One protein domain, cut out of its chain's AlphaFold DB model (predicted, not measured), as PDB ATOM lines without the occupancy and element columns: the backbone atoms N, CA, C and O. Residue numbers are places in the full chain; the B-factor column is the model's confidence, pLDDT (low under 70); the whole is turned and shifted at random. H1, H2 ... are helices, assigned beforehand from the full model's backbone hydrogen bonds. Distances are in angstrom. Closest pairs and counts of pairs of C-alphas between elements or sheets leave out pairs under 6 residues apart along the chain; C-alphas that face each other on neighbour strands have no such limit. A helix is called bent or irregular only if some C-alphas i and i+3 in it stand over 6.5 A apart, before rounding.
ATOM      1  N   VAL A  19     187.880 170.335 138.444       92.25
ATOM      2  CA  VAL A  19     187.160 170.338 139.722       92.25
ATOM      3  C   VAL A  19     187.468 171.586 140.537       92.25
ATOM      4  O   VAL A  19     186.548 172.309 140.898       92.25
ATOM      5  N   VAL A  20     188.738 171.866 140.825       92.56
ATOM      6  CA  VAL A  20     189.127 172.971 141.716       92.56
ATOM      7  C   VAL A  20     189.021 174.316 141.006       92.56
ATOM      8  O   VAL A  20     188.608 175.297 141.618       92.56
ATOM      9  N   GLY A  21     189.362 174.363 139.718       89.38
ATOM     10  CA  GLY A  21     189.343 175.602 138.945       89.38
ATOM     11  C   GLY A  21     187.942 176.065 138.555       89.38
ATOM     12  O   GLY A  21     187.711 177.269 138.500       89.38
ATOM     13  N   TYR A  22     187.010 175.137 138.304       92.31
ATOM     14  CA  TYR A  22     185.726 175.489 137.692       92.31
ATOM     15  C   TYR A  22     184.499 174.953 138.442       92.31
ATOM     16  O   TYR A  22     183.591 175.731 138.723       92.31
ATOM     17  N   PHE A  23     184.459 173.680 138.853       91.25
ATOM     18  CA  PHE A  23     183.297 173.157 139.599       91.25
ATOM     19  C   PHE A  23     183.237 173.597 141.071       91.25
ATOM     20  O   PHE A  23     182.153 173.768 141.624       91.25
ATOM     21  N   TYR A  24     184.377 173.783 141.728       92.00
ATOM     22  CA  TYR A  24     184.419 174.156 143.139       92.00
ATOM     23  C   TYR A  24     183.893 175.580 143.398       92.00
ATOM     24  O   TYR A  24     183.059 175.726 144.291       92.00
ATOM     25  N   PRO A  25     184.268 176.618 142.621       89.31
ATOM     26  CA  PRO A  25     183.716 177.963 142.795       89.31
ATOM     27  C   PRO A  25     182.192 178.017 142.652       89.31
ATOM     28  O   PRO A  25     181.522 178.647 143.469       89.31
ATOM     29  N   ILE A  26     181.629 177.311 141.664       90.88
ATOM     30  CA  ILE A  26     180.175 177.263 141.469       90.88
ATOM     31  C   ILE A  26     179.473 176.491 142.591       90.88
ATOM     32  O   ILE A  26     178.420 176.911 143.068       90.88
ATOM     33  N   PHE A  27     180.070 175.395 143.065       90.00
ATOM     34  CA  PHE A  27     179.546 174.655 144.209       90.00
ATOM     35  C   PHE A  27     179.542 175.518 145.473       90.00
ATOM     36  O   PHE A  27     178.548 175.553 146.196       90.00
ATOM     37  N   LEU A  28     180.620 176.266 145.711       89.31
ATOM     38  CA  LEU A  28     180.730 177.178 146.841       89.31
ATOM     39  C   LEU A  28     179.678 178.295 146.760       89.31
ATOM     40  O   LEU A  28     178.994 178.559 147.748       89.31
ATOM     41  N   ALA A  29     179.488 178.891 145.579       87.44
ATOM     42  CA  ALA A  29     178.427 179.868 145.336       87.44
ATOM     43  C   ALA A  29     177.033 179.279 145.622       87.44
ATOM     44  O   ALA A  29     176.213 179.914 146.278       87.44
ATOM     45  N   TYR A  30     176.774 178.040 145.201       87.75
ATOM     46  CA  TYR A  30     175.512 177.357 145.488       87.75
ATOM     47  C   TYR A  30     175.298 177.108 146.987       87.75
ATOM     48  O   TYR A  30     174.198 177.330 147.499       87.75
ATOM     49  N   VAL A  31     176.342 176.673 147.704       88.06
ATOM     50  CA  VAL A  31     176.288 176.488 149.160       88.06
ATOM     51  C   VAL A  31     175.964 177.812 149.838       88.06
ATOM     52  O   VAL A  31     175.003 177.855 150.601       88.06
ATOM     53  N   TYR A  32     176.676 178.892 149.506       85.25
ATOM     54  CA  TYR A  32     176.402 180.219 150.062       85.25
ATOM     55  C   TYR A  32     174.970 180.684 149.777       85.25
ATOM     56  O   TYR A  32     174.295 181.139 150.697       85.25
ATOM     57  N   LEU A  33     174.459 180.477 148.556       85.31
ATOM     58  CA  LEU A  33     173.073 180.819 148.214       85.31
ATOM     59  C   LEU A  33     172.056 180.122 149.133       85.31
ATOM     60  O   LEU A  33     171.010 180.689 149.464       85.31
ATOM     61  N   LYS A  34     172.339 178.869 149.502       84.56
ATOM     62  CA  LYS A  34     171.448 178.017 150.293       84.56
ATOM     63  C   LYS A  34     171.577 178.222 151.798       84.56
ATOM     64  O   LYS A  34     170.584 178.016 152.493       84.56
ATOM     65  N   THR A  35     172.761 178.564 152.297       82.25
ATOM     66  CA  THR A  35     173.034 178.621 153.740       82.25
ATOM     67  C   THR A  35     172.989 180.029 154.318       82.25
ATOM     68  O   THR A  35     172.741 180.161 155.513       82.25
ATOM     69  N   MET A  36     173.195 181.070 153.507       77.31
ATOM     70  CA  MET A  36     173.212 182.451 153.987       77.31
ATOM     71  C   MET A  36     171.814 183.056 154.091       77.31
ATOM     72  O   MET A  36     171.000 182.986 153.160       77.31
ATOM     73  N   SER A  37     171.561 183.703 155.224       67.62
ATOM     74  CA  SER A  37     170.406 184.570 155.435       67.62
ATOM     75  C   SER A  37     170.610 185.917 154.724       67.62
ATOM     76  O   SER A  37     171.721 186.260 154.330       67.62
ATOM     77  N   ALA A  38     169.537 186.687 154.505       65.88
ATOM     78  CA  ALA A  38     169.614 187.948 153.755       65.88
ATOM     79  C   ALA A  38     170.607 188.961 154.369       65.88
ATOM     80  O   ALA A  38     171.248 189.705 153.629       65.88
ATOM     81  N   ASP A  39     170.777 188.931 155.694       65.38
ATOM     82  CA  ASP A  39     171.690 189.808 156.432       65.38
ATOM     83  C   ASP A  39     173.169 189.404 156.291       65.38
ATOM     84  O   ASP A  39     174.053 190.253 156.422       65.38
ATOM     85  N   ASP A  40     173.458 188.144 155.944       65.19
ATOM     86  CA  ASP A  40     174.829 187.638 155.770       65.19
ATOM     87  C   ASP A  40     175.486 188.160 154.481       65.19
ATOM     88  O   ASP A  40     176.711 188.287 154.402       65.19
ATOM     89  N   TYR A  41     174.681 188.547 153.483       63.44
ATOM     90  CA  TYR A  41     175.171 189.132 152.228       63.44
ATOM     91  C   TYR A  41     175.713 190.554 152.405       63.44
ATOM     92  O   TYR A  41     176.438 191.035 151.541       63.44
ATOM     93  N   LYS A  42     175.424 191.226 153.531       57.94
ATOM     94  CA  LYS A  42     175.911 192.587 153.826       57.94
ATOM     95  C   LYS A  42     177.444 192.683 153.849       57.94
ATOM     96  O   LYS A  42     177.993 193.760 153.633       57.94
ATOM     97  N   TYR A  43     178.121 191.566 154.116       61.19
ATOM     98  CA  TYR A  43     179.583 191.471 154.170       61.19
ATOM     99  C   TYR A  43     180.200 190.852 152.909       61.19
ATOM    100  O   TYR A  43     181.422 190.735 152.820       61.19
ATOM    101  N   PHE A  44     179.377 190.465 151.934       65.88
ATOM    102  CA  PHE A  44     179.827 189.952 150.648       65.88
ATOM    103  C   PHE A  44     179.813 191.056 149.591       65.88
ATOM    104  O   PHE A  44     178.951 191.925 149.579       65.88
ATOM    105  N   PHE A  45     180.754 190.983 148.647       68.00
ATOM    106  CA  PHE A  45     180.735 191.827 147.446       68.00
ATOM    107  C   PHE A  45     179.560 191.510 146.508       68.00
ATOM    108  O   PHE A  45     179.282 192.293 145.605       68.00
ATOM    109  N   PHE A  46     178.906 190.360 146.696       70.06
ATOM    110  CA  PHE A  46     177.837 189.860 145.841       70.06
ATOM    111  C   PHE A  46     176.543 189.723 146.626       70.06
ATOM    112  O   PHE A  46     176.509 189.104 147.693       70.06
ATOM    113  N   ASN A  47     175.463 190.235 146.051       80.31
ATOM    114  CA  ASN A  47     174.136 190.123 146.624       80.31
ATOM    115  C   ASN A  47     173.560 188.748 146.255       80.31
ATOM    116  O   ASN A  47     174.006 188.094 145.309       80.31
ATOM    117  N   LYS A  48     172.497 188.317 146.941       82.56
ATOM    118  CA  LYS A  48     171.805 187.055 146.625       82.56
ATOM    119  C   LYS A  48     171.417 186.937 145.142       82.56
ATOM    120  O   LYS A  48     171.568 185.871 144.549       82.56
ATOM    121  N   SER A  49     170.937 188.030 144.542       84.50
ATOM    122  CA  SER A  49     170.568 188.097 143.121       84.50
ATOM    123  C   SER A  49     171.750 187.841 142.191       84.50
ATOM    124  O   SER A  49     171.600 187.158 141.181       84.50
ATOM    125  N   ASP A  50     172.923 188.361 142.542       85.50
ATOM    126  CA  ASP A  50     174.125 188.260 141.716       85.50
ATOM    127  C   ASP A  50     174.667 186.837 141.761       85.50
ATOM    128  O   ASP A  50     175.021 186.269 140.730       85.50
ATOM    129  N   LEU A  51     174.648 186.229 142.950       85.06
ATOM    130  CA  LEU A  51     175.040 184.840 143.151       85.06
ATOM    131  C   LEU A  51     174.113 183.884 142.388       85.06
ATOM    132  O   LEU A  51     174.576 182.943 141.746       85.06
ATOM    133  N   GLN A  52     172.807 184.156 142.412       88.31
ATOM    134  CA  GLN A  52     171.821 183.380 141.669       88.31
ATOM    135  C   GLN A  52     172.008 183.532 140.153       88.31
ATOM    136  O   GLN A  52     172.095 182.530 139.449       88.31
ATOM    137  N   SER A  53     172.184 184.763 139.665       90.12
ATOM    138  CA  SER A  53     172.489 185.030 138.255       90.12
ATOM    139  C   SER A  53     173.788 184.348 137.814       90.12
ATOM    140  O   SER A  53     173.845 183.760 136.734       90.12
ATOM    141  N   TYR A  54     174.830 184.364 138.648       88.94
ATOM    142  CA  TYR A  54     176.074 183.646 138.377       88.94
ATOM    143  C   TYR A  54     175.827 182.141 138.209       88.94
ATOM    144  O   TYR A  54     176.301 181.558 137.233       88.94
ATOM    145  N   ILE A  55     175.039 181.528 139.099       89.69
ATOM    146  CA  ILE A  55     174.728 180.095 139.033       89.69
ATOM    147  C   ILE A  55     173.904 179.746 137.792       89.69
ATOM    148  O   ILE A  55     174.252 178.811 137.067       89.69
ATOM    149  N   ASP A  56     172.860 180.522 137.511       90.75
ATOM    150  CA  ASP A  56     171.968 180.297 136.370       90.75
ATOM    151  C   ASP A  56     172.705 180.459 135.029       90.75
ATOM    152  O   ASP A  56     172.406 179.776 134.046       90.75
ATOM    153  N   ASN A  57     173.705 181.345 134.980       91.62
ATOM    154  CA  ASN A  57     174.535 181.553 133.796       91.62
ATOM    155  C   ASN A  57     175.695 180.556 133.678       91.62
ATOM    156  O   ASN A  57     176.242 180.408 132.584       91.62
ATOM    157  N   TYR A  58     176.093 179.887 134.763       91.62
ATOM    158  CA  TYR A  58     177.255 179.000 134.756       91.62
ATOM    159  C   TYR A  58     177.050 177.798 133.832       91.62
ATOM    160  O   TYR A  58     177.894 177.533 132.987       91.62
ATOM    161  N   PHE A  59     175.915 177.103 133.926       86.00
ATOM    162  CA  PHE A  59     175.662 175.861 133.176       86.00
ATOM    163  C   PHE A  59     175.272 176.060 131.705       86.00
ATOM    164  O   PHE A  59     174.932 175.093 131.019       86.00
ATOM    165  N   LYS A  60     175.294 177.296 131.201       89.38
ATOM    166  CA  LYS A  60     175.000 177.556 129.793       89.38
ATOM    167  C   LYS A  60     176.158 177.088 128.908       89.38
ATOM    168  O   LYS A  60     177.323 177.176 129.283       89.38
ATOM    169  N   VAL A  61     175.838 176.587 127.717       77.25
ATOM    170  CA  VAL A  61     176.827 176.004 126.788       77.25
ATOM    171  C   VAL A  61     177.798 177.060 126.242       77.25
ATOM    172  O   VAL A  61     178.949 176.754 125.956       77.25
ATOM    173  N   ASP A  62     177.367 178.313 126.138       88.38
ATOM    174  CA  ASP A  62     178.200 179.464 125.774       88.38
ATOM    175  C   ASP A  62     179.094 179.954 126.928       88.38
ATOM    176  O   ASP A  62     180.002 180.761 126.714       88.38
ATOM    177  N   ASN A  63     178.897 179.443 128.146       91.50
ATOM    178  CA  ASN A  63     179.756 179.771 129.269       91.50
ATOM    179  C   ASN A  63     181.113 179.064 129.133       91.50
ATOM    180  O   ASN A  63     181.240 177.837 129.243       91.50
ATOM    181  N   LEU A  64     182.161 179.868 128.936       91.69
ATOM    182  CA  LEU A  64     183.528 179.383 128.774       91.69
ATOM    183  C   LEU A  64     184.019 178.600 130.001       91.69
ATOM    184  O   LEU A  64     184.760 177.634 129.835       91.69
ATOM    185  N   GLN A  65     183.607 178.976 131.215       91.44
ATOM    186  CA  GLN A  65     184.019 178.294 132.447       91.44
ATOM    187  C   GLN A  65     183.475 176.866 132.481       91.44
ATOM    188  O   GLN A  65     184.240 175.921 132.671       91.44
ATOM    189  N   PHE A  66     182.180 176.696 132.210       91.75
ATOM    190  CA  PHE A  66     181.545 175.380 132.184       91.75
ATOM    191  C   PHE A  66     182.072 174.502 131.049       91.75
ATOM    192  O   PHE A  66     182.436 173.347 131.279       91.75
ATOM    193  N   THR A  67     182.218 175.062 129.848       93.25
ATOM    194  CA  THR A  67     182.799 174.334 128.711       93.25
ATOM    195  C   THR A  67     184.234 173.891 129.004       93.25
ATOM    196  O   THR A  67     184.598 172.741 128.752       93.25
ATOM    197  N   THR A  68     185.046 174.756 129.616       93.06
ATOM    198  CA  THR A  68     186.418 174.421 130.021       93.06
ATOM    199  C   THR A  68     186.433 173.328 131.092       93.06
ATOM    200  O   THR A  68     187.206 172.372 130.981       93.06
ATOM    201  N   ALA A  69     185.537 173.403 132.081       93.62
ATOM    202  CA  ALA A  69     185.386 172.377 133.109       93.62
ATOM    203  C   ALA A  69     185.107 170.999 132.493       93.62
ATOM    204  O   ALA A  69     185.753 170.015 132.868       93.62
ATOM    205  N   LEU A  70     184.192 170.936 131.520       94.00
ATOM    206  CA  LEU A  70     183.850 169.704 130.811       94.00
ATOM    207  C   LEU A  70     185.024 169.169 129.991       94.00
ATOM    208  O   LEU A  70     185.335 167.985 130.095       94.00
ATOM    209  N   ILE A  71     185.712 170.020 129.225       95.12
ATOM    210  CA  ILE A  71     186.864 169.606 128.407       95.12
ATOM    211  C   ILE A  71     187.959 169.000 129.287       95.12
ATOM    212  O   ILE A  71     188.418 167.885 129.029       95.12
ATOM    213  N   PHE A  72     188.358 169.687 130.358       96.50
ATOM    214  CA  PHE A  72     189.378 169.166 131.267       96.50
ATOM    215  C   PHE A  72     188.897 167.923 132.033       96.50
ATOM    216  O   PHE A  72     189.686 167.005 132.264       96.50
ATOM    217  N   GLY A  73     187.605 167.831 132.361       95.19
ATOM    218  CA  GLY A  73     187.013 166.630 132.952       95.19
ATOM    219  C   GLY A  73     187.090 165.423 132.009       95.19
ATOM    220  O   GLY A  73     187.560 164.353 132.398       95.19
ATOM    221  N   LEU A  74     186.722 165.608 130.741       96.75
ATOM    222  CA  LEU A  74     186.793 164.569 129.710       96.75
ATOM    223  C   LEU A  74     188.238 164.157 129.412       96.75
ATOM    224  O   LEU A  74     188.519 162.963 129.280       96.75
ATOM    225  N   LEU A  75     189.172 165.110 129.357       95.69
ATOM    226  CA  LEU A  75     190.601 164.820 129.209       95.69
ATOM    227  C   LEU A  75     191.133 164.015 130.398       95.69
ATOM    228  O   LEU A  75     191.851 163.036 130.197       95.69
ATOM    229  N   SER A  76     190.735 164.370 131.623       95.94
ATOM    230  CA  SER A  76     191.095 163.621 132.832       95.94
ATOM    231  C   SER A  76     190.677 162.154 132.742       95.94
ATOM    232  O   SER A  76     191.502 161.260 132.963       95.94
ATOM    233  N   ILE A  77     189.422 161.912 132.346       94.88
ATOM    234  CA  ILE A  77     188.863 160.570 132.148       94.88
ATOM    235  C   ILE A  77     189.603 159.844 131.022       94.88
ATOM    236  O   ILE A  77     189.993 158.688 131.181       94.88
TER     237      ILE A  77
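Overview. This is residues 19 to 77 of the 87 residues of an uncharacterized protein of Salmonella enterica subsp. enterica serovar Typhi str. CT18 (UniProt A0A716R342). A loose helical rod: H1 and H3 pass each other in opposite directions, the short H2 lies in the turn at one end, and H4 slants past the beginning of H1 toward the other end. The printed part has 59 residues with four named helices, in the order H1, H2, H3, H4, and no named strand; the class is all helix. The radius of gyration of the C-alphas is 13.1 A, and the spans are 41 by 20 by 16 A.

Arrangement. H1, residues 19 to 35, touches H3, residues 48 to 58, with its residues 26 to 33 alone; the closest C-alphas, of Ala 29 and Leu 51, are 6.4 A apart. They run opposite ways at a tilt of 35.4 degrees, only just steep. With residues 19 to 23 alone H1 touches H4, residues 64 to 77, opposite ways at a steep tilt of 57 degrees; the closest C-alphas, of Tyr 22 and Ala 69, are 5.6 A apart. H2, residues 40 to 43, is close to H3 but not clearly touching, with the closest C-alphas, of Tyr 41 and Lys 48, 6.9 A apart. H2 is apart from H1 and H4. H3 and H4 are close but not clearly touching, the closest C-alphas, of Tyr 58 and Phe 66, being 6.2 A apart. Every O i to N i+4 pair is within hydrogen-bond range in H3 and H4, against 10 of 13 in H1; H2 is too short for such a pair.

Along the chain. H1 begins at C-alpha 19 (187.160, 170.338, 139.722) and is 21.6 A long; it is only just irregular, with C-alphas 21 and 24 6.6 A apart. H2 is 6.3 A long, neither bent nor irregular, but only just: that is the distance between C-alphas 40 and 43. H3 is 15.3 A long from C-alpha 48 (171.805, 187.055, 146.625). H4 is 19.8 A long and ends at C-alpha 77 (188.863, 160.570, 132.148).

Size, cuts and confidence. The C-alphas farthest apart, of Asp 39 and Ile 77, are 41.7 A apart. The printed part has no cut, and its three links are tight. Mean pLDDT of the printed part is 85.4; residues 37 to 45 are under 70.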